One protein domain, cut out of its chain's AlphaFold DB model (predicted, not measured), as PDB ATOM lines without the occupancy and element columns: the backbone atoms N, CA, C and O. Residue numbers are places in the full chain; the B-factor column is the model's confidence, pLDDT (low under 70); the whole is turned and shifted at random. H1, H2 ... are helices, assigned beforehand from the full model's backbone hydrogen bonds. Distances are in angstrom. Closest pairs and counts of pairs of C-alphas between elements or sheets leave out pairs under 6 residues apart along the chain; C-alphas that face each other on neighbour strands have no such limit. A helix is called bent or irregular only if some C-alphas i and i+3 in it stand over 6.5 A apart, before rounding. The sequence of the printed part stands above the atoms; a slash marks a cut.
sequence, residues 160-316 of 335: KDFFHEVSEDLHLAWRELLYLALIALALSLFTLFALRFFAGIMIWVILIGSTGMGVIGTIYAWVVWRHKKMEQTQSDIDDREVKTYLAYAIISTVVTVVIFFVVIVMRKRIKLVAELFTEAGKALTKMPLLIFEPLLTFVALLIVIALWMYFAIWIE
ATOM      1  N   LYS A 160     226.602 223.980 147.770       53.94
ATOM      2  CA  LYS A 160     226.739 225.380 148.199       53.94
ATOM      3  C   LYS A 160     225.396 226.094 148.238       53.94
ATOM      4  O   LYS A 160     225.117 226.768 149.223       53.94
ATOM      5  N   ASP A 161     224.611 225.934 147.180       61.16
ATOM      6  CA  ASP A 161     223.312 226.585 147.058       61.16
ATOM      7  C   ASP A 161     222.380 226.034 148.138       61.16
ATOM      8  O   ASP A 161     221.838 226.809 148.914       61.16
ATOM      9  N   PHE A 162     222.379 224.709 148.334       68.75
ATOM     10  CA  PHE A 162     221.656 224.059 149.428       68.75
ATOM     11  C   PHE A 162     222.068 224.567 150.821       68.75
ATOM     12  O   PHE A 162     221.211 224.909 151.621       68.75
ATOM     13  N   PHE A 163     223.364 224.639 151.151       68.75
ATOM     14  CA  PHE A 163     223.806 225.086 152.482       68.75
ATOM     15  C   PHE A 163     223.604 226.586 152.707       68.75
ATOM     16  O   PHE A 163     223.361 226.998 153.841       68.75
ATOM     17  N   HIS A 164     223.728 227.405 151.662       64.44
ATOM     18  CA  HIS A 164     223.466 228.837 151.757       64.44
ATOM     19  C   HIS A 164     221.972 229.098 151.971       64.44
ATOM     20  O   HIS A 164     221.620 229.840 152.880       64.44
ATOM     21  N   GLU A 165     221.118 228.427 151.198       67.19
ATOM     22  CA  GLU A 165     219.659 228.478 151.314       67.19
ATOM     23  C   GLU A 165     219.202 227.950 152.683       67.19
ATOM     24  O   GLU A 165     218.546 228.666 153.433       67.19
ATOM     25  N   VAL A 166     219.697 226.782 153.116       74.25
ATOM     26  CA  VAL A 166     219.396 226.216 154.444       74.25
ATOM     27  C   VAL A 166     219.880 227.117 155.581       74.25
ATOM     28  O   VAL A 166     219.212 227.212 156.607       74.25
ATOM     29  N   SER A 167     221.038 227.771 155.451       77.88
ATOM     30  CA  SER A 167     221.535 228.676 156.493       77.88
ATOM     31  C   SER A 167     220.715 229.959 156.577       77.88
ATOM     32  O   SER A 167     220.533 230.483 157.677       77.88
ATOM     33  N   GLU A 168     220.274 230.489 155.441       78.06
ATOM     34  CA  GLU A 168     219.416 231.669 155.374       78.06
ATOM     35  C   GLU A 168     218.037 231.353 155.972       78.06
ATOM     36  O   GLU A 168     217.584 232.054 156.882       78.06
ATOM     37  N   ASP A 169     217.459 230.213 155.592       76.19
ATOM     38  CA  ASP A 169     216.192 229.707 156.120       76.19
ATOM     39  C   ASP A 169     216.267 229.414 157.618       76.19
ATOM     40  O   ASP A 169     215.392 229.818 158.385       76.19
ATOM     41  N   LEU A 170     217.339 228.760 158.080       83.06
ATOM     42  CA  LEU A 170     217.547 228.474 159.497       83.06
ATOM     43  C   LEU A 170     217.670 229.767 160.305       83.06
ATOM     44  O   LEU A 170     217.104 229.865 161.393       83.06
ATOM     45  N   HIS A 171     218.379 230.773 159.788       83.44
ATOM     46  CA  HIS A 171     218.550 232.039 160.495       83.44
ATOM     47  C   HIS A 171     217.233 232.823 160.595       83.44
ATOM     48  O   HIS A 171     217.003 233.507 161.597       83.44
ATOM     49  N   LEU A 172     216.351 232.713 159.603       82.81
ATOM     50  CA  LEU A 172     215.028 233.335 159.647       82.81
ATOM     51  C   LEU A 172     214.049 232.538 160.528       82.81
ATOM     52  O   LEU A 172     213.308 233.134 161.309       82.81
ATOM     53  N   ALA A 173     214.089 231.204 160.470       88.31
ATOM     54  CA  ALA A 173     213.087 230.322 161.073       88.31
ATOM     55  C   ALA A 173     213.505 229.652 162.397       88.31
ATOM     56  O   ALA A 173     212.729 228.869 162.945       88.31
ATOM     57  N   TRP A 174     214.688 229.936 162.958       89.69
ATOM     58  CA  TRP A 174     215.181 229.256 164.173       89.69
ATOM     59  C   TRP A 174     214.199 229.298 165.355       89.69
ATOM     60  O   TRP A 174     214.108 228.335 166.117       89.69
ATOM     61  N   ARG A 175     213.443 230.395 165.502       91.44
ATOM     62  CA  ARG A 175     212.425 230.536 166.556       91.44
ATOM     63  C   ARG A 175     211.236 229.615 166.294       91.44
ATOM     64  O   ARG A 175     210.796 228.935 167.212       91.44
ATOM     65  N   GLU A 176     210.776 229.545 165.047       90.56
ATOM     66  CA  GLU A 176     209.669 228.676 164.632       90.56
ATOM     67  C   GLU A 176     210.028 227.198 164.783       90.56
ATOM     68  O   GLU A 176     209.247 226.417 165.324       90.56
ATOM     69  N   LEU A 177     211.250 226.817 164.404       86.94
ATOM     70  CA  LEU A 177     211.765 225.464 164.616       86.94
ATOM     71  C   LEU A 177     211.810 225.103 166.103       86.94
ATOM     72  O   LEU A 177     211.414 224.000 166.485       86.94
ATOM     73  N   LEU A 178     212.240 226.037 166.956       87.62
ATOM     74  CA  LEU A 178     212.256 225.838 168.402       87.62
ATOM     75  C   LEU A 178     210.836 225.709 168.973       87.62
ATOM     76  O   LEU A 178     210.602 224.843 169.818       87.62
ATOM     77  N   TYR A 179     209.873 226.498 168.485       92.25
ATOM     78  CA  TYR A 179     208.466 226.365 168.871       92.25
ATOM     79  C   TYR A 179     207.873 225.021 168.442       92.25
ATOM     80  O   TYR A 179     207.259 224.347 169.268       92.25
ATOM     81  N   LEU A 180     208.089 224.588 167.197       89.50
ATOM     82  CA  LEU A 180     207.613 223.292 166.700       89.50
ATOM     83  C   LEU A 180     208.209 222.126 167.498       89.50
ATOM     84  O   LEU A 180     207.482 221.204 167.870       89.50
ATOM     85  N   ALA A 181     209.503 222.186 167.823       86.25
ATOM     86  CA  ALA A 181     210.163 221.186 168.656       86.25
ATOM     87  C   ALA A 181     209.588 221.148 170.082       86.25
ATOM     88  O   ALA A 181     209.331 220.067 170.618       86.25
ATOM     89  N   LEU A 182     209.333 222.311 170.690       87.38
ATOM     90  CA  LEU A 182     208.749 222.399 172.030       87.38
ATOM     91  C   LEU A 182     207.305 221.889 172.047       87.38
ATOM     92  O   LEU A 182     206.936 221.141 172.950       87.38
ATOM     93  N   ILE A 183     206.502 222.227 171.033       90.12
ATOM     94  CA  ILE A 183     205.137 221.710 170.872       90.12
ATOM     95  C   ILE A 183     205.162 220.189 170.698       90.12
ATOM     96  O   ILE A 183     204.379 219.497 171.344       90.12
ATOM     97  N   ALA A 184     206.074 219.647 169.886       87.12
ATOM     98  CA  ALA A 184     206.224 218.205 169.716       87.12
ATOM     99  C   ALA A 184     206.604 217.507 171.034       87.12
ATOM    100  O   ALA A 184     206.000 216.494 171.392       87.12
ATOM    101  N   LEU A 185     207.540 218.082 171.798       84.00
ATOM    102  CA  LEU A 185     207.912 217.587 173.123       84.00
ATOM    103  C   LEU A 185     206.717 217.641 174.083       84.00
ATOM    104  O   LEU A 185     206.414 216.644 174.737       84.00
ATOM    105  N   ALA A 186     205.984 218.753 174.124       86.88
ATOM    106  CA  ALA A 186     204.801 218.908 174.964       86.88
ATOM    107  C   ALA A 186     203.697 217.905 174.596       86.88
ATOM    108  O   ALA A 186     203.137 217.269 175.487       86.88
ATOM    109  N   LEU A 187     203.420 217.706 173.303       85.81
ATOM    110  CA  LEU A 187     202.478 216.695 172.821       85.81
ATOM    111  C   LEU A 187     202.930 215.286 173.212       85.81
ATOM    112  O   LEU A 187     202.110 214.502 173.681       85.81
ATOM    113  N   SER A 188     204.222 214.974 173.094       84.38
ATOM    114  CA  SER A 188     204.756 213.672 173.504       84.38
ATOM    115  C   SER A 188     204.570 213.426 175.008       84.38
ATOM    116  O   SER A 188     203.993 212.408 175.392       84.38
ATOM    117  N   LEU A 189     204.919 214.390 175.869       80.69
ATOM    118  CA  LEU A 189     204.700 214.300 177.316       80.69
ATOM    119  C   LEU A 189     203.211 214.228 177.662       80.69
ATOM    120  O   LEU A 189     202.812 213.456 178.535       80.69
ATOM    121  N   PHE A 190     202.378 214.983 176.946       84.12
ATOM    122  CA  PHE A 190     200.931 214.925 177.087       84.12
ATOM    123  C   PHE A 190     200.389 213.535 176.748       84.12
ATOM    124  O   PHE A 190     199.555 213.032 177.492       84.12
ATOM    125  N   THR A 191     200.875 212.869 175.692       76.50
ATOM    126  CA  THR A 191     200.446 211.492 175.384       76.50
ATOM    127  C   THR A 191     200.806 210.508 176.500       76.50
ATOM    128  O   THR A 191     199.969 209.691 176.879       76.50
ATOM    129  N   LEU A 192     201.992 210.633 177.106       74.81
ATOM    130  CA  LEU A 192     202.409 209.802 178.247       74.81
ATOM    131  C   LEU A 192     201.551 210.057 179.486       74.81
ATOM    132  O   LEU A 192     201.183 209.128 180.205       74.81
ATOM    133  N   PHE A 193     201.201 211.318 179.725       77.62
ATOM    134  CA  PHE A 193     200.291 211.689 180.797       77.62
ATOM    135  C   PHE A 193     198.866 211.178 180.526       77.62
ATOM    136  O   PHE A 193     198.232 210.607 181.411       77.62
ATOM    137  N   ALA A 194     198.364 211.302 179.295       76.25
ATOM    138  CA  ALA A 194     197.032 210.851 178.893       76.25
ATOM    139  C   ALA A 194     196.878 209.319 178.955       76.25
ATOM    140  O   ALA A 194     195.816 208.834 179.359       76.25
ATOM    141  N   LEU A 195     197.943 208.561 178.652       70.81
ATOM    142  CA  LEU A 195     198.012 207.104 178.839       70.81
ATOM    143  C   LEU A 195     197.685 206.669 180.274       70.81
ATOM    144  O   LEU A 195     197.147 205.582 180.478       70.81
ATOM    145  N   ARG A 196     197.983 207.512 181.268       71.88
ATOM    146  CA  ARG A 196     197.771 207.203 182.686       71.88
ATOM    147  C   ARG A 196     196.313 207.320 183.116       71.88
ATOM    148  O   ARG A 196     195.839 206.481 183.875       71.88
ATOM    149  N   PHE A 197     195.628 208.376 182.692       70.62
ATOM    150  CA  PHE A 197     194.285 208.676 183.197       70.62
ATOM    151  C   PHE A 197     193.193 208.048 182.338       70.62
ATOM    152  O   PHE A 197     192.173 207.616 182.870       70.62
ATOM    153  N   PHE A 198     193.408 207.958 181.022       71.75
ATOM    154  CA  PHE A 198     192.363 207.551 180.092       71.75
ATOM    155  C   PHE A 198     192.927 206.803 178.875       71.75
ATOM    156  O   PHE A 198     192.694 207.207 177.736       71.75
ATOM    157  N   ALA A 199     193.632 205.686 179.097       67.31
ATOM    158  CA  ALA A 199     194.188 204.841 178.029       67.31
ATOM    159  C   ALA A 199     193.165 204.508 176.919       67.31
ATOM    160  O   ALA A 199     193.493 204.542 175.734       67.31
ATOM    161  N   GLY A 200     191.901 204.274 177.294       70.75
ATOM    162  CA  GLY A 200     190.806 204.081 176.343       70.75
ATOM    163  C   GLY A 200     190.460 205.335 175.530       70.75
ATOM    164  O   GLY A 200     190.356 205.254 174.310       70.75
ATOM    165  N   ILE A 201     190.312 206.502 176.173       79.75
ATOM    166  CA  ILE A 201     189.948 207.769 175.499       79.75
ATOM    167  C   ILE A 201     191.080 208.243 174.585       79.75
ATOM    168  O   ILE A 201     190.821 208.735 173.490       79.75
ATOM    169  N   MET A 202     192.333 208.046 174.993       81.19
ATOM    170  CA  MET A 202     193.509 208.448 174.227       81.19
ATOM    171  C   MET A 202     193.512 207.851 172.811       81.19
ATOM    172  O   MET A 202     193.777 208.563 171.845       81.19
ATOM    173  N   ILE A 203     193.168 206.568 172.666       82.50
ATOM    174  CA  ILE A 203     193.131 205.902 171.355       82.50
ATOM    175  C   ILE A 203     192.079 206.547 170.451       82.50
ATOM    176  O   ILE A 203     192.350 206.807 169.282       82.50
ATOM    177  N   TRP A 204     190.902 206.865 170.992       85.00
ATOM    178  CA  TRP A 204     189.866 207.571 170.239       85.00
ATOM    179  C   TRP A 204     190.306 208.978 169.841       85.00
ATOM    180  O   TRP A 204     190.085 209.363 168.700       85.00
ATOM    181  N   VAL A 205     190.981 209.717 170.726       85.44
ATOM    182  CA  VAL A 205     191.532 211.046 170.412       85.44
ATOM    183  C   VAL A 205     192.565 210.966 169.288       85.44
ATOM    184  O   VAL A 205     192.514 211.776 168.369       85.44
ATOM    185  N   ILE A 206     193.456 209.971 169.296       86.38
ATOM    186  CA  ILE A 206     194.458 209.789 168.235       86.38
ATOM    187  C   ILE A 206     193.795 209.369 166.917       86.38
ATOM    188  O   ILE A 206     194.123 209.908 165.862       86.38
ATOM    189  N   LEU A 207     192.841 208.437 166.948       87.56
ATOM    190  CA  LEU A 207     192.158 207.950 165.744       87.56
ATOM    191  C   LEU A 207     191.259 209.019 165.112       87.56
ATOM    192  O   LEU A 207     191.324 209.254 163.906       87.56
ATOM    193  N   ILE A 208     190.436 209.687 165.922       89.44
ATOM    194  CA  ILE A 208     189.553 210.764 165.461       89.44
ATOM    195  C   ILE A 208     190.389 211.983 165.072       89.44
ATOM    196  O   ILE A 208     190.134 212.578 164.031       89.44
ATOM    197  N   GLY A 209     191.416 212.321 165.854       90.00
ATOM    198  CA  GLY A 209     192.313 213.442 165.585       90.00
ATOM    199  C   GLY A 209     193.104 213.269 164.292       90.00
ATOM    200  O   GLY A 209     193.110 214.177 163.468       90.00
ATOM    201  N   SER A 210     193.710 212.099 164.061       90.44
ATOM    202  CA  SER A 210     194.455 211.818 162.821       90.44
ATOM    203  C   SER A 210     193.549 211.799 161.589       90.44
ATOM    204  O   SER A 210     193.884 212.406 160.573       90.44
ATOM    205  N   THR A 211     192.369 211.180 161.685       91.50
ATOM    206  CA  THR A 211     191.396 211.174 160.582       91.50
ATOM    207  C   THR A 211     190.861 212.585 160.319       91.50
ATOM    208  O   THR A 211     190.804 213.020 159.173       91.50
ATOM    209  N   GLY A 212     190.516 213.331 161.372       93.75
ATOM    210  CA  GLY A 212     190.011 214.700 161.276       93.75
ATOM    211  C   GLY A 212     191.043 215.666 160.700       93.75
ATOM    212  O   GLY A 212     190.732 216.413 159.779       93.75
ATOM    213  N   MET A 213     192.288 215.605 161.174       93.50
ATOM    214  CA  MET A 213     193.391 216.409 160.644       93.50
ATOM    215  C   MET A 213     193.701 216.055 159.186       93.50
ATOM    216  O   MET A 213     193.923 216.961 158.389       93.50
ATOM    217  N   GLY A 214     193.646 214.771 158.808       93.50
ATOM    218  CA  GLY A 214     193.780 214.343 157.412       93.50
ATOM    219  C   GLY A 214     192.687 214.924 156.513       93.50
ATOM    220  O   GLY A 214     192.978 215.459 155.443       93.50
ATOM    221  N   VAL A 215     191.431 214.915 156.974       95.12
ATOM    222  CA  VAL A 215     190.304 215.532 156.250       95.12
ATOM    223  C   VAL A 215     190.489 217.046 156.128       95.12
ATOM    224  O   VAL A 215     190.363 217.579 155.027       95.12
ATOM    225  N   ILE A 216     190.841 217.736 157.217       96.06
ATOM    226  CA  ILE A 216     191.094 219.187 157.213       96.06
ATOM    227  C   ILE A 216     192.248 219.531 156.263       96.06
ATOM    228  O   ILE A 216     192.105 220.426 155.432       96.06
ATOM    229  N   GLY A 217     193.364 218.799 156.335       94.31
ATOM    230  CA  GLY A 217     194.524 218.992 155.462       94.31
ATOM    231  C   GLY A 217     194.196 218.748 153.990       94.31
ATOM    232  O   GLY A 217     194.607 219.527 153.132       94.31
ATOM    233  N   THR A 218     193.377 217.735 153.702       95.44
ATOM    234  CA  THR A 218     192.897 217.457 152.344       95.44
ATOM    235  C   THR A 218     192.039 218.609 151.819       95.44
ATOM    236  O   THR A 218     192.274 219.096 150.717       95.44
ATOM    237  N   ILE A 219     191.071 219.092 152.609       95.94
ATOM    238  CA  ILE A 219     190.221 220.233 152.232       95.94
ATOM    239  C   ILE A 219     191.083 221.472 151.977       95.94
ATOM    240  O   ILE A 219     190.912 222.130 150.952       95.94
ATOM    241  N   TYR A 220     192.038 221.762 152.863       96.38
ATOM    242  CA  TYR A 220     192.948 222.893 152.712       96.38
ATOM    243  C   TYR A 220     193.765 222.804 151.414       96.38
ATOM    244  O   TYR A 220     193.795 223.766 150.649       96.38
ATOM    245  N   ALA A 221     194.347 221.640 151.109       94.00
ATOM    246  CA  ALA A 221     195.106 221.430 149.875       94.00
ATOM    247  C   ALA A 221     194.251 221.670 148.614       94.00
ATOM    248  O   ALA A 221     194.706 222.316 147.668       94.00
ATOM    249  N   TRP A 222     192.991 221.223 148.615       95.62
ATOM    250  CA  TRP A 222     192.056 221.489 147.517       95.62
ATOM    251  C   TRP A 222     191.666 222.965 147.406       95.62
ATOM    252  O   TRP A 222     191.553 223.475 146.291       95.62
ATOM    253  N   VAL A 223     191.483 223.665 148.529       95.12
ATOM    254  CA  VAL A 223     191.195 225.109 148.544       95.12
ATOM    255  C   VAL A 223     192.372 225.903 147.974       95.12
ATOM    256  O   VAL A 223     192.163 226.756 147.112       95.12
ATOM    257  N   VAL A 224     193.604 225.588 148.382       93.00
ATOM    258  CA  VAL A 224     194.816 226.253 147.875       93.00
ATOM    259  C   VAL A 224     194.999 225.996 146.380       93.00
ATOM    260  O   VAL A 224     195.224 226.939 145.622       93.00
ATOM    261  N   TRP A 225     194.821 224.751 145.925       93.75
ATOM    262  CA  TRP A 225     194.863 224.440 144.495       93.75
ATOM    263  C   TRP A 225     193.799 225.214 143.707       93.75
ATOM    264  O   TRP A 225     194.092 225.752 142.640       93.75
ATOM    265  N   ARG A 226     192.572 225.317 144.236       92.69
ATOM    266  CA  ARG A 226     191.496 226.099 143.609       92.69
ATOM    267  C   ARG A 226     191.870 227.570 143.496       92.69
ATOM    268  O   ARG A 226     191.654 228.140 142.433       92.69
ATOM    269  N   HIS A 227     192.445 228.162 144.541       91.00
ATOM    270  CA  HIS A 227     192.883 229.556 144.503       91.00
ATOM    271  C   HIS A 227     193.951 229.769 143.426       91.00
ATOM    272  O   HIS A 227     193.781 230.606 142.543       91.00
ATOM    273  N   LYS A 228     195.002 228.941 143.428       87.44
ATOM    274  CA  LYS A 228     196.104 229.040 142.460       87.44
ATOM    275  C   LYS A 228     195.669 228.785 141.022       87.44
ATOM    276  O   LYS A 228     196.162 229.438 140.111       87.44
ATOM    277  N   LYS A 229     194.699 227.898 140.805       87.69
ATOM    278  CA  LYS A 229     194.136 227.654 139.475       87.69
ATOM    279  C   LYS A 229     193.323 228.837 138.938       87.69
ATOM    280  O   LYS A 229     193.280 229.029 137.730       87.69
ATOM    281  N   MET A 230     192.665 229.605 139.807       85.25
ATOM    282  CA  MET A 230     191.899 230.793 139.399       85.25
ATOM    283  C   MET A 230     192.806 232.003 139.133       85.25
ATOM    284  O   MET A 230     192.458 232.852 138.322       85.25
ATOM    285  N   GLU A 231     193.959 232.066 139.798       85.31
ATOM    286  CA  GLU A 231     194.980 233.117 139.653       85.31
ATOM    287  C   GLU A 231     195.968 232.846 138.500       85.31
ATOM    288  O   GLU A 231     196.841 233.660 138.209       85.31
ATOM    289  N   GLN A 232     195.835 231.697 137.831       80.31
ATOM    290  CA  GLN A 232     196.759 231.249 136.797       80.31
ATOM    291  C   GLN A 232     196.798 232.235 135.618       80.31
ATOM    292  O   GLN A 232     195.843 232.353 134.848       80.31
ATOM    293  N   THR A 233     197.935 232.913 135.459       77.12
ATOM    294  CA  THR A 233     198.255 233.722 134.278       77.12
ATOM    295  C   THR A 233     198.945 232.834 133.235       77.12
ATOM    296  O   THR A 233     199.427 231.748 133.552       77.12
ATOM    297  N   GLN A 234     198.970 233.245 131.963       78.75
ATOM    298  CA  GLN A 234     199.553 232.479 130.852       78.75
ATOM    299  C   GLN A 234     201.097 232.501 130.879       78.75
ATOM    300  O   GLN A 234     201.740 232.952 129.934       78.75
ATOM    301  N   SER A 235     201.691 232.054 131.990       82.62
ATOM    302  CA  SER A 235     203.128 231.883 132.192       82.62
ATOM    303  C   SER A 235     203.460 230.408 132.473       82.62
ATOM    304  O   SER A 235     202.703 229.697 133.139       82.62
ATOM    305  N   ASP A 236     204.603 229.927 131.972       82.25
ATOM    306  CA  ASP A 236     205.039 228.531 132.163       82.25
ATOM    307  C   ASP A 236     205.381 228.201 133.628       82.25
ATOM    308  O   ASP A 236     205.376 227.033 134.027       82.25
ATOM    309  N   ILE A 237     205.700 229.220 134.437       81.12
ATOM    310  CA  ILE A 237     206.022 229.067 135.862       81.12
ATOM    311  C   ILE A 237     204.737 228.796 136.656       81.12
ATOM    312  O   ILE A 237     204.688 227.816 137.400       81.12
ATOM    313  N   ASP A 238     203.673 229.568 136.416       83.75
ATOM    314  CA  ASP A 238     202.383 229.397 137.100       83.75
ATOM    315  C   ASP A 238     201.741 228.037 136.777       83.75
ATOM    316  O   ASP A 238     201.145 227.396 137.644       83.75
ATOM    317  N   ASP A 239     201.907 227.535 135.546       85.62
ATOM    318  CA  ASP A 239     201.414 226.205 135.164       85.62
ATOM    319  C   ASP A 239     202.117 225.074 135.940       85.62
ATOM    320  O   ASP A 239     201.474 224.113 136.380       85.62
ATOM    321  N   ARG A 240     203.432 225.199 136.176       86.50
ATOM    322  CA  ARG A 240     204.186 224.244 137.006       86.50
ATOM    323  C   ARG A 240     203.756 224.306 138.466       86.50
ATOM    324  O   ARG A 240     203.599 223.250 139.083       86.50
ATOM    325  N   GLU A 241     203.528 225.498 139.011       86.56
ATOM    326  CA  GLU A 241     203.016 225.652 140.375       86.56
ATOM    327  C   GLU A 241     201.644 224.984 140.523       86.56
ATOM    328  O   GLU A 241     201.471 224.116 141.380       86.56
ATOM    329  N   VAL A 242     200.686 225.295 139.642       90.19
ATOM    330  CA  VAL A 242     199.324 224.734 139.691       90.19
ATOM    331  C   VAL A 242     199.339 223.207 139.585       90.19
ATOM    332  O   VAL A 242     198.621 222.532 140.331       90.19
ATOM    333  N   LYS A 243     200.172 222.637 138.703       90.38
ATOM    334  CA  LYS A 243     200.350 221.178 138.584       90.38
ATOM    335  C   LYS A 243     200.966 220.560 139.839       90.38
ATOM    336  O   LYS A 243     200.547 219.478 140.245       90.38
ATOM    337  N   THR A 244     201.908 221.247 140.483       91.81
ATOM    338  CA  THR A 244     202.532 220.784 141.731       91.81
ATOM    339  C   THR A 244     201.518 220.772 142.881       91.81
ATOM    340  O   THR A 244     201.378 219.762 143.569       91.81
ATOM    341  N   TYR A 245     200.727 221.838 143.041       91.56
ATOM    342  CA  TYR A 245     199.649 221.882 144.039       91.56
ATOM    343  C   TYR A 245     198.550 220.844 143.772       91.56
ATOM    344  O   TYR A 245     198.016 220.260 144.716       91.56
ATOM    345  N   LEU A 246     198.247 220.553 142.501       92.69
ATOM    346  CA  LEU A 246     197.339 219.465 142.127       92.69
ATOM    347  C   LEU A 246     197.882 218.106 142.580       92.69
ATOM    348  O   LEU A 246     197.138 217.307 143.147       92.69
ATOM    349  N   ALA A 247     199.175 217.849 142.362       93.62
ATOM    350  CA  ALA A 247     199.818 216.617 142.807       93.62
ATOM    351  C   ALA A 247     199.749 216.472 144.335       93.62
ATOM    352  O   ALA A 247     199.344 215.417 144.824       93.62
ATOM    353  N   TYR A 248     200.037 217.537 145.094       92.81
ATOM    354  CA  TYR A 248     199.894 217.527 146.553       92.81
ATOM    355  C   TYR A 248     198.456 217.246 147.010       92.81
ATOM    356  O   TYR A 248     198.255 216.442 147.922       92.81
ATOM    357  N   ALA A 249     197.450 217.843 146.361       94.56
ATOM    358  CA  ALA A 249     196.046 217.599 146.685       94.56
ATOM    359  C   ALA A 249     195.637 216.134 146.440       94.56
ATOM    360  O   ALA A 249     194.968 215.538 147.284       94.56
ATOM    361  N   ILE A 250     196.078 215.525 145.333       95.38
ATOM    362  CA  ILE A 250     195.814 214.107 145.032       95.38
ATOM    363  C   ILE A 250     196.542 213.183 146.015       95.38
ATOM    364  O   ILE A 250     195.964 212.215 146.501       95.38
ATOM    365  N   ILE A 251     197.803 213.460 146.346       95.50
ATOM    366  CA  ILE A 251     198.542 212.639 147.316       95.50
ATOM    367  C   ILE A 251     197.856 212.704 148.686       95.50
ATOM    368  O   ILE A 251     197.638 211.670 149.320       95.50
ATOM    369  N   SER A 252     197.451 213.899 149.122       93.12
ATOM    370  CA  SER A 252     196.755 214.099 150.395       93.12
ATOM    371  C   SER A 252     195.409 213.360 150.460       93.12
ATOM    372  O   SER A 252     195.110 212.735 151.482       93.12
ATOM    373  N   THR A 253     194.624 213.335 149.370       95.50
ATOM    374  CA  THR A 253     193.373 212.552 149.328       95.50
ATOM    375  C   THR A 253     193.641 211.058 149.423       95.50
ATOM    376  O   THR A 253     192.985 210.381 150.212       95.50
ATOM    377  N   VAL A 254     194.610 210.539 148.663       96.25
ATOM    378  CA  VAL A 254     194.964 209.113 148.683       96.25
ATOM    379  C   VAL A 254     195.397 208.695 150.085       96.25
ATOM    380  O   VAL A 254     194.874 207.716 150.615       96.25
ATOM    381  N   VAL A 255     196.282 209.464 150.727       94.44
ATOM    382  CA  VAL A 255     196.740 209.191 152.099       94.44
ATOM    383  C   VAL A 255     195.570 209.198 153.085       94.44
ATOM    384  O   VAL A 255     195.419 208.253 153.859       94.44
ATOM    385  N   THR A 256     194.697 210.207 153.031       94.88
ATOM    386  CA  THR A 256     193.542 210.311 153.938       94.88
ATOM    387  C   THR A 256     192.552 209.162 153.741       94.88
ATOM    388  O   THR A 256     192.059 208.596 154.718       94.88
ATOM    389  N   VAL A 257     192.296 208.759 152.493       95.62
ATOM    390  CA  VAL A 257     191.427 207.619 152.164       95.62
ATOM    391  C   VAL A 257     192.025 206.309 152.677       95.62
ATOM    392  O   VAL A 257     191.314 205.521 153.301       95.62
ATOM    393  N   VAL A 258     193.327 206.085 152.481       94.94
ATOM    394  CA  VAL A 258     194.022 204.898 153.002       94.94
ATOM    395  C   VAL A 258     193.938 204.847 154.526       94.94
ATOM    396  O   VAL A 258     193.542 203.817 155.071       94.94
ATOM    397  N   ILE A 259     194.232 205.953 155.221       91.69
ATOM    398  CA  ILE A 259     194.124 206.035 156.686       91.69
ATOM    399  C   ILE A 259     192.693 205.710 157.133       91.69
ATOM    400  O   ILE A 259     192.498 204.879 158.020       91.69
ATOM    401  N   PHE A 260     191.682 206.287 156.485       93.00
ATOM    402  CA  PHE A 260     190.279 206.027 156.802       93.00
ATOM    403  C   PHE A 260     189.897 204.547 156.629       93.00
ATOM    404  O   PHE A 260     189.268 203.959 157.515       93.00
ATOM    405  N   PHE A 261     190.314 203.911 155.529       93.38
ATOM    406  CA  PHE A 261     190.079 202.483 155.304       93.38
ATOM    407  C   PHE A 261     190.780 201.609 156.343       93.38
ATOM    408  O   PHE A 261     190.158 200.688 156.877       93.38
ATOM    409  N   VAL A 262     192.035 201.917 156.679       91.00
ATOM    410  CA  VAL A 262     192.777 201.216 157.735       91.00
ATOM    411  C   VAL A 262     192.017 201.299 159.059       91.00
ATOM    412  O   VAL A 262     191.793 200.269 159.698       91.00
ATOM    413  N   VAL A 263     191.521 202.482 159.438       89.50
ATOM    414  CA  VAL A 263     190.728 202.666 160.664       89.50
ATOM    415  C   VAL A 263     189.447 201.827 160.635       89.50
ATOM    416  O   VAL A 263     189.130 201.183 161.637       89.50
ATOM    417  N   ILE A 264     188.724 201.774 159.508       90.19
ATOM    418  CA  ILE A 264     187.510 200.949 159.365       90.19
ATOM    419  C   ILE A 264     187.822 199.461 159.538       90.19
ATOM    420  O   ILE A 264     187.143 198.781 160.313       90.19
ATOM    421  N   VAL A 265     188.842 198.955 158.845       91.31
ATOM    422  CA  VAL A 265     189.226 197.536 158.896       91.31
ATOM    423  C   VAL A 265     189.701 197.156 160.301       91.31
ATOM    424  O   VAL A 265     189.348 196.095 160.824       91.31
ATOM    425  N   MET A 266     190.437 198.048 160.964       86.50
ATOM    426  CA  MET A 266     190.968 197.815 162.304       86.50
ATOM    427  C   MET A 266     189.934 197.986 163.423       86.50
ATOM    428  O   MET A 266     190.257 197.637 164.555       86.50
ATOM    429  N   ARG A 267     188.686 198.416 163.165       86.19
ATOM    430  CA  ARG A 267     187.653 198.642 164.209       86.19
ATOM    431  C   ARG A 267     187.521 197.501 165.214       86.19
ATOM    432  O   ARG A 267     187.462 197.739 166.416       86.19
ATOM    433  N   LYS A 268     187.525 196.250 164.740       81.75
ATOM    434  CA  LYS A 268     187.430 195.069 165.618       81.75
ATOM    435  C   LYS A 268     188.706 194.833 166.437       81.75
ATOM    436  O   LYS A 268     188.628 194.337 167.555       81.75
ATOM    437  N   ARG A 269     189.874 195.194 165.897       88.50
ATOM    438  CA  ARG A 269     191.178 195.096 166.575       88.50
ATOM    439  C   ARG A 269     191.402 196.248 167.559       88.50
ATOM    440  O   ARG A 269     192.024 196.026 168.587       88.50
ATOM    441  N   ILE A 270     190.850 197.436 167.294       85.38
ATOM    442  CA  ILE A 270     190.971 198.624 168.153       85.38
ATOM    443  C   ILE A 270     190.450 198.342 169.568       85.38
ATOM    444  O   ILE A 270     191.085 198.760 170.530       85.38
ATOM    445  N   LYS A 271     189.359 197.575 169.717       83.06
ATOM    446  CA  LYS A 271     188.845 197.182 171.042       83.06
ATOM    447  C   LYS A 271     189.866 196.362 171.842       83.06
ATOM    448  O   LYS A 271     190.115 196.664 173.002       83.06
ATOM    449  N   LEU A 272     190.497 195.383 171.194       84.75
ATOM    450  CA  LEU A 272     191.531 194.546 171.810       84.75
ATOM    451  C   LEU A 272     192.770 195.370 172.191       84.75
ATOM    452  O   LEU A 272     193.320 195.204 173.274       84.75
ATOM    453  N   VAL A 273     193.191 196.292 171.322       84.69
ATOM    454  CA  VAL A 273     194.323 197.189 171.598       84.69
ATOM    455  C   VAL A 273     193.999 198.136 172.759       84.69
ATOM    456  O   VAL A 273     194.846 198.348 173.618       84.69
ATOM    457  N   ALA A 274     192.774 198.654 172.851       82.31
ATOM    458  CA  ALA A 274     192.367 199.513 173.962       82.31
ATOM    459  C   ALA A 274     192.425 198.810 175.325       82.31
ATOM    460  O   ALA A 274     192.865 199.409 176.309       82.31
ATOM    461  N   GLU A 275     192.046 197.534 175.378       84.38
ATOM    462  CA  GLU A 275     192.192 196.706 176.581       84.38
ATOM    463  C   GLU A 275     193.677 196.498 176.926       84.38
ATOM    464  O   GLU A 275     194.081 196.740 178.064       84.38
ATOM    465  N   LEU A 276     194.518 196.182 175.933       84.00
ATOM    466  CA  LEU A 276     195.966 196.024 176.120       84.00
ATOM    467  C   LEU A 276     196.635 197.296 176.672       84.00
ATOM    468  O   LEU A 276     197.405 197.221 177.626       84.00
ATOM    469  N   PHE A 277     196.332 198.465 176.101       82.81
ATOM    470  CA  PHE A 277     196.879 199.748 176.558       82.81
ATOM    471  C   PHE A 277     196.384 200.131 177.955       82.81
ATOM    472  O   PHE A 277     197.122 200.764 178.707       82.81
ATOM    473  N   THR A 278     195.165 199.735 178.326       81.69
ATOM    474  CA  THR A 278     194.639 199.958 179.681       81.69
ATOM    475  C   THR A 278     195.417 199.139 180.711       81.69
ATOM    476  O   THR A 278     195.802 199.673 181.752       81.69
ATOM    477  N   GLU A 279     195.718 197.874 180.414       85.75
ATOM    478  CA  GLU A 279     196.543 197.039 181.296       85.75
ATOM    479  C   GLU A 279     198.011 197.495 181.326       85.75
ATOM    480  O   GLU A 279     198.612 197.584 182.400       85.75
ATOM    481  N   ALA A 280     198.575 197.895 180.181       82.88
ATOM    482  CA  ALA A 280     199.907 198.500 180.119       82.88
ATOM    483  C   ALA A 280     199.980 199.810 180.925       82.88
ATOM    484  O   ALA A 280     200.941 200.036 181.659       82.88
ATOM    485  N   GLY A 281     198.939 200.648 180.862       80.00
ATOM    486  CA  GLY A 281     198.833 201.882 181.641       80.00
ATOM    487  C   GLY A 281     198.856 201.626 183.150       80.00
ATOM    488  O   GLY A 281     199.579 202.307 183.881       80.00
ATOM    489  N   LYS A 282     198.156 200.586 183.627       81.06
ATOM    490  CA  LYS A 282     198.236 200.156 185.035       81.06
ATOM    491  C   LYS A 282     199.659 199.737 185.411       81.06
ATOM    492  O   LYS A 282     200.138 200.134 186.471       81.06
ATOM    493  N   ALA A 283     200.368 199.007 184.549       82.38
ATOM    494  CA  ALA A 283     201.765 198.639 184.794       82.38
ATOM    495  C   ALA A 283     202.695 199.869 184.862       82.38
ATOM    496  O   ALA A 283     203.489 199.986 185.795       82.38
ATOM    497  N   LEU A 284     202.537 200.843 183.959       78.56
ATOM    498  CA  LEU A 284     203.313 202.093 183.963       78.56
ATOM    499  C   LEU A 284     203.098 202.917 185.242       78.56
ATOM    500  O   LEU A 284     204.043 203.514 185.754       78.56
ATOM    501  N   THR A 285     201.893 202.905 185.831       77.00
ATOM    502  CA  THR A 285     201.667 203.570 187.132       77.00
ATOM    503  C   THR A 285     202.454 202.942 188.281       77.00
ATOM    504  O   THR A 285     202.750 203.631 189.258       77.00
ATOM    505  N   LYS A 286     202.811 201.658 188.166       84.31
ATOM    506  CA  LYS A 286     203.654 200.942 189.133       84.31
ATOM    507  C   LYS A 286     205.152 201.146 188.883       84.31
ATOM    508  O   LYS A 286     205.942 200.828 189.763       84.31
ATOM    509  N   MET A 287     205.540 201.704 187.733       85.94
ATOM    510  CA  MET A 287     206.932 201.939 187.329       85.94
ATOM    511  C   MET A 287     207.128 203.408 186.902       85.94
ATOM    512  O   MET A 287     207.314 203.695 185.718       85.94
ATOM    513  N   PRO A 288     207.085 204.367 187.848       78.38
ATOM    514  CA  PRO A 288     207.016 205.796 187.530       78.38
ATOM    515  C   PRO A 288     208.257 206.352 186.811       78.38
ATOM    516  O   PRO A 288     208.141 207.373 186.136       78.38
ATOM    517  N   LEU A 289     209.419 205.687 186.897       82.88
ATOM    518  CA  LEU A 289     210.628 206.114 186.178       82.88
ATOM    519  C   LEU A 289     210.499 206.010 184.650       82.88
ATOM    520  O   LEU A 289     211.116 206.808 183.953       82.88
ATOM    521  N   LEU A 290     209.662 205.109 184.118       79.88
ATOM    522  CA  LEU A 290     209.483 204.948 182.664       79.88
ATOM    523  C   LEU A 290     208.902 206.199 181.990       79.88
ATOM    524  O   LEU A 290     209.107 206.418 180.802       79.88
ATOM    525  N   ILE A 291     208.193 207.045 182.742       76.06
ATOM    526  CA  ILE A 291     207.621 208.296 182.222       76.06
ATOM    527  C   ILE A 291     208.722 209.339 181.972       76.06
ATOM    528  O   ILE A 291     208.571 210.199 181.106       76.06
ATOM    529  N   PHE A 292     209.837 209.259 182.702       82.12
ATOM    530  CA  PHE A 292     210.973 210.169 182.550       82.12
ATOM    531  C   PHE A 292     211.930 209.761 181.420       82.12
ATOM    532  O   PHE A 292     212.812 210.540 181.059       82.12
ATOM    533  N   GLU A 293     211.731 208.579 180.834       84.44
ATOM    534  CA  GLU A 293     212.583 208.023 179.781       84.44
ATOM    535  C   GLU A 293     212.732 208.969 178.574       84.44
ATOM    536  O   GLU A 293     213.862 209.237 178.174       84.44
ATOM    537  N   PRO A 294     211.678 209.599 178.016       81.06
ATOM    538  CA  PRO A 294     211.846 210.466 176.845       81.06
ATOM    539  C   PRO A 294     212.655 211.730 177.147       81.06
ATOM    540  O   PRO A 294     213.441 212.171 176.310       81.06
ATOM    541  N   LEU A 295     212.547 212.276 178.362       81.81
ATOM    542  CA  LEU A 295     213.403 213.388 178.781       81.81
ATOM    543  C   LEU A 295     214.854 212.926 178.937       81.81
ATOM    544  O   LEU A 295     215.768 213.616 178.490       81.81
ATOM    545  N   LEU A 296     215.060 211.746 179.526       85.31
ATOM    546  CA  LEU A 296     216.383 211.147 179.656       85.31
ATOM    547  C   LEU A 296     217.025 210.926 178.278       85.31
ATOM    548  O   LEU A 296     218.180 211.299 178.092       85.31
ATOM    549  N   THR A 297     216.274 210.416 177.294       88.88
ATOM    550  CA  THR A 297     216.772 210.239 175.918       88.88
ATOM    551  C   THR A 297     217.124 211.568 175.256       88.88
ATOM    552  O   THR A 297     218.173 211.668 174.628       88.88
ATOM    553  N   PHE A 298     216.316 212.616 175.441       85.06
ATOM    554  CA  PHE A 298     216.614 213.944 174.904       85.06
ATOM    555  C   PHE A 298     217.905 214.518 175.500       85.06
ATOM    556  O   PHE A 298     218.781 214.974 174.766       85.06
ATOM    557  N   VAL A 299     218.058 214.440 176.824       88.88
ATOM    558  CA  VAL A 299     219.277 214.884 177.512       88.88
ATOM    559  C   VAL A 299     220.486 214.060 177.063       88.88
ATOM    560  O   VAL A 299     221.533 214.632 176.762       88.88
ATOM    561  N   ALA A 300     220.345 212.738 176.946       92.12
ATOM    562  CA  ALA A 300     221.405 211.861 176.461       92.12
ATOM    563  C   ALA A 300     221.823 212.207 175.022       92.12
ATOM    564  O   ALA A 300     223.016 212.294 174.741       92.12
ATOM    565  N   LEU A 301     220.869 212.477 174.126       89.81
ATOM    566  CA  LEU A 301     221.154 212.896 172.752       89.81
ATOM    567  C   LEU A 301     221.884 214.242 172.702       89.81
ATOM    568  O   LEU A 301     222.857 214.365 171.964       89.81
ATOM    569  N   LEU A 302     221.477 215.227 173.509       89.69
ATOM    570  CA  LEU A 302     222.192 216.506 173.602       89.69
ATOM    571  C   LEU A 302     223.638 216.320 174.077       89.69
ATOM    572  O   LEU A 302     224.548 216.926 173.511       89.69
ATOM    573  N   ILE A 303     223.860 215.460 175.074       95.31
ATOM    574  CA  ILE A 303     225.205 215.127 175.559       95.31
ATOM    575  C   ILE A 303     226.023 214.461 174.449       95.31
ATOM    576  O   ILE A 303     227.166 214.852 174.220       95.31
ATOM    577  N   VAL A 304     225.451 213.495 173.727       93.94
ATOM    578  CA  VAL A 304     226.130 212.815 172.613       93.94
ATOM    579  C   VAL A 304     226.492 213.801 171.503       93.94
ATOM    580  O   VAL A 304     227.618 213.764 171.018       93.94
ATOM    581  N   ILE A 305     225.591 214.716 171.135       92.69
ATOM    582  CA  ILE A 305     225.864 215.758 170.134       92.69
ATOM    583  C   ILE A 305     226.986 216.687 170.612       92.69
ATOM    584  O   ILE A 305     227.903 216.987 169.847       92.69
ATOM    585  N   ALA A 306     226.958 217.120 171.875       93.75
ATOM    586  CA  ALA A 306     227.998 217.976 172.438       93.75
ATOM    587  C   ALA A 306     229.369 217.279 172.464       93.75
ATOM    588  O   ALA A 306     230.372 217.875 172.074       93.75
ATOM    589  N   LEU A 307     229.411 216.003 172.866       92.19
ATOM    590  CA  LEU A 307     230.623 215.183 172.830       92.19
ATOM    591  C   LEU A 307     231.119 214.981 171.397       92.19
ATOM    592  O   LEU A 307     232.314 215.110 171.145       92.19
ATOM    593  N   TRP A 308     230.219 214.715 170.450       92.94
ATOM    594  CA  TRP A 308     230.566 214.580 169.039       92.94
ATOM    595  C   TRP A 308     231.213 215.858 168.497       92.94
ATOM    596  O   TRP A 308     232.295 215.783 167.922       92.94
ATOM    597  N   MET A 309     230.624 217.029 168.763       91.44
ATOM    598  CA  MET A 309     231.207 218.324 168.387       91.44
ATOM    599  C   MET A 309     232.576 218.548 169.039       91.44
ATOM    600  O   MET A 309     233.515 218.985 168.376       91.44
ATOM    601  N   TYR A 310     232.710 218.229 170.329       91.44
ATOM    602  CA  TYR A 310     233.971 218.356 171.058       91.44
ATOM    603  C   TYR A 310     235.084 217.505 170.430       91.44
ATOM    604  O   TYR A 310     236.170 218.017 170.151       91.44
ATOM    605  N   PHE A 311     234.819 216.226 170.152       91.56
ATOM    606  CA  PHE A 311     235.802 215.345 169.520       91.56
ATOM    607  C   PHE A 311     236.054 215.700 168.052       91.56
ATOM    608  O   PHE A 311     237.195 215.607 167.610       91.56
ATOM    609  N   ALA A 312     235.043 216.164 167.312       90.56
ATOM    610  CA  ALA A 312     235.215 216.635 165.940       90.56
ATOM    611  C   ALA A 312     236.216 217.798 165.870       90.56
ATOM    612  O   ALA A 312     237.117 217.783 165.036       90.56
ATOM    613  N   ILE A 313     236.129 218.758 166.797       90.81
ATOM    614  CA  ILE A 313     237.083 219.875 166.873       90.81
ATOM    615  C   ILE A 313     238.509 219.372 167.137       90.81
ATOM    616  O   ILE A 313     239.454 219.846 166.506       90.81
ATOM    617  N   TRP A 314     238.682 218.402 168.039       91.56
ATOM    618  CA  TRP A 314     239.987 217.782 168.287       91.56
ATOM    619  C   TRP A 314     240.550 217.066 167.060       91.56
ATOM    620  O   TRP A 314     241.728 217.243 166.746       91.56
ATOM    621  N   ILE A 315     239.721 216.293 166.359       90.50
ATOM    622  CA  ILE A 315     240.108 215.587 165.133       90.50
ATOM    623  C   ILE A 315     240.561 216.589 164.065       90.50
ATOM    624  O   ILE A 315     241.667 216.455 163.548       90.50
ATOM    625  N   GLU A 316     239.773 217.634 163.806       89.38
ATOM    626  CA  GLU A 316     240.109 218.700 162.848       89.38
ATOM    627  C   GLU A 316     241.388 219.459 163.233       89.38
ATOM    628  O   GLU A 316     242.155 219.895 162.376       89.38
TER     629      GLU A 316
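What this domain is: This is residues 160 to 316 of the 335 residues of the protein "Choline transporter-like protein 1" of Lygus hesperus (UniProt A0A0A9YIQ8). H1b and H2a form a long helical hairpin, and two more long helical arms, H1a and H3, reach away from the end where H2b meets the hairpin. Residues 160 to 184 of H1a and 299 to 316 of H3 stick out. The printed part has 157 residues with three named helices, H1, H2 and H3 in chain order, and no named strand; its class is all helix. It is only just loose, close to extended, with a radius of gyration of the C-alphas of 22.3 A, and flat, spanning 66 by 57 by 23 A.

Where its parts are: H1, residues 160 to 230, begins at C-alpha 160 (226.739, 225.380, 148.199). By its hydrogen bonds it was assigned as one helix, but it is bent: C-alphas 197 and 200 are 9.0 A apart. Its arms are H1a, residues 160 to 197, 50.6 A long, and H1b, residues 200 to 230, 45.6 A. H2, residues 236 to 286, likewise assigned as one helix, is bent, with C-alphas 265 and 268 7.4 A apart; its arms are H2a, residues 236 to 265, 43.9 A, and H2b, residues 268 to 286, 29.2 A. H3, residues 288 to 316, 43.3 A, ends at C-alpha 316 (240.109, 218.700, 162.848). H1a and H3 are irregular: C-alphas 172 and 175 are 7.9 A apart, and 291 and 294 7.2 A.

How they stand to each other: H1b and H2a touch as a hairpin, opposite ways at a shallow tilt of 23 degrees, closest at the C-alphas of Ala 221 and Ala 249, 5.1 A. H1a touches H2b with residues 195 to 196 alone, about perpendicular at 82 degrees; the closest C-alphas, of Arg 196 and Gly 281, are 5.5 A apart. H3 is close to H1a but not clearly touching, the closest C-alphas being those of Leu 192 and Ile 291, 6.7 A. Every O i to N i+4 pair is within hydrogen-bond range in H2a, and 30 of 34 in H1a, 26 of 27 in H1b, 13 of 15 in H2b and 21 of 25 in H3.

The domain as a whole: The C-alphas farthest apart, of Gln 234 and Lys 286, are 66.4 A apart. The printed part has no cut, and both links are tight. Residues 160 to 165 and 199 have pLDDT under 70.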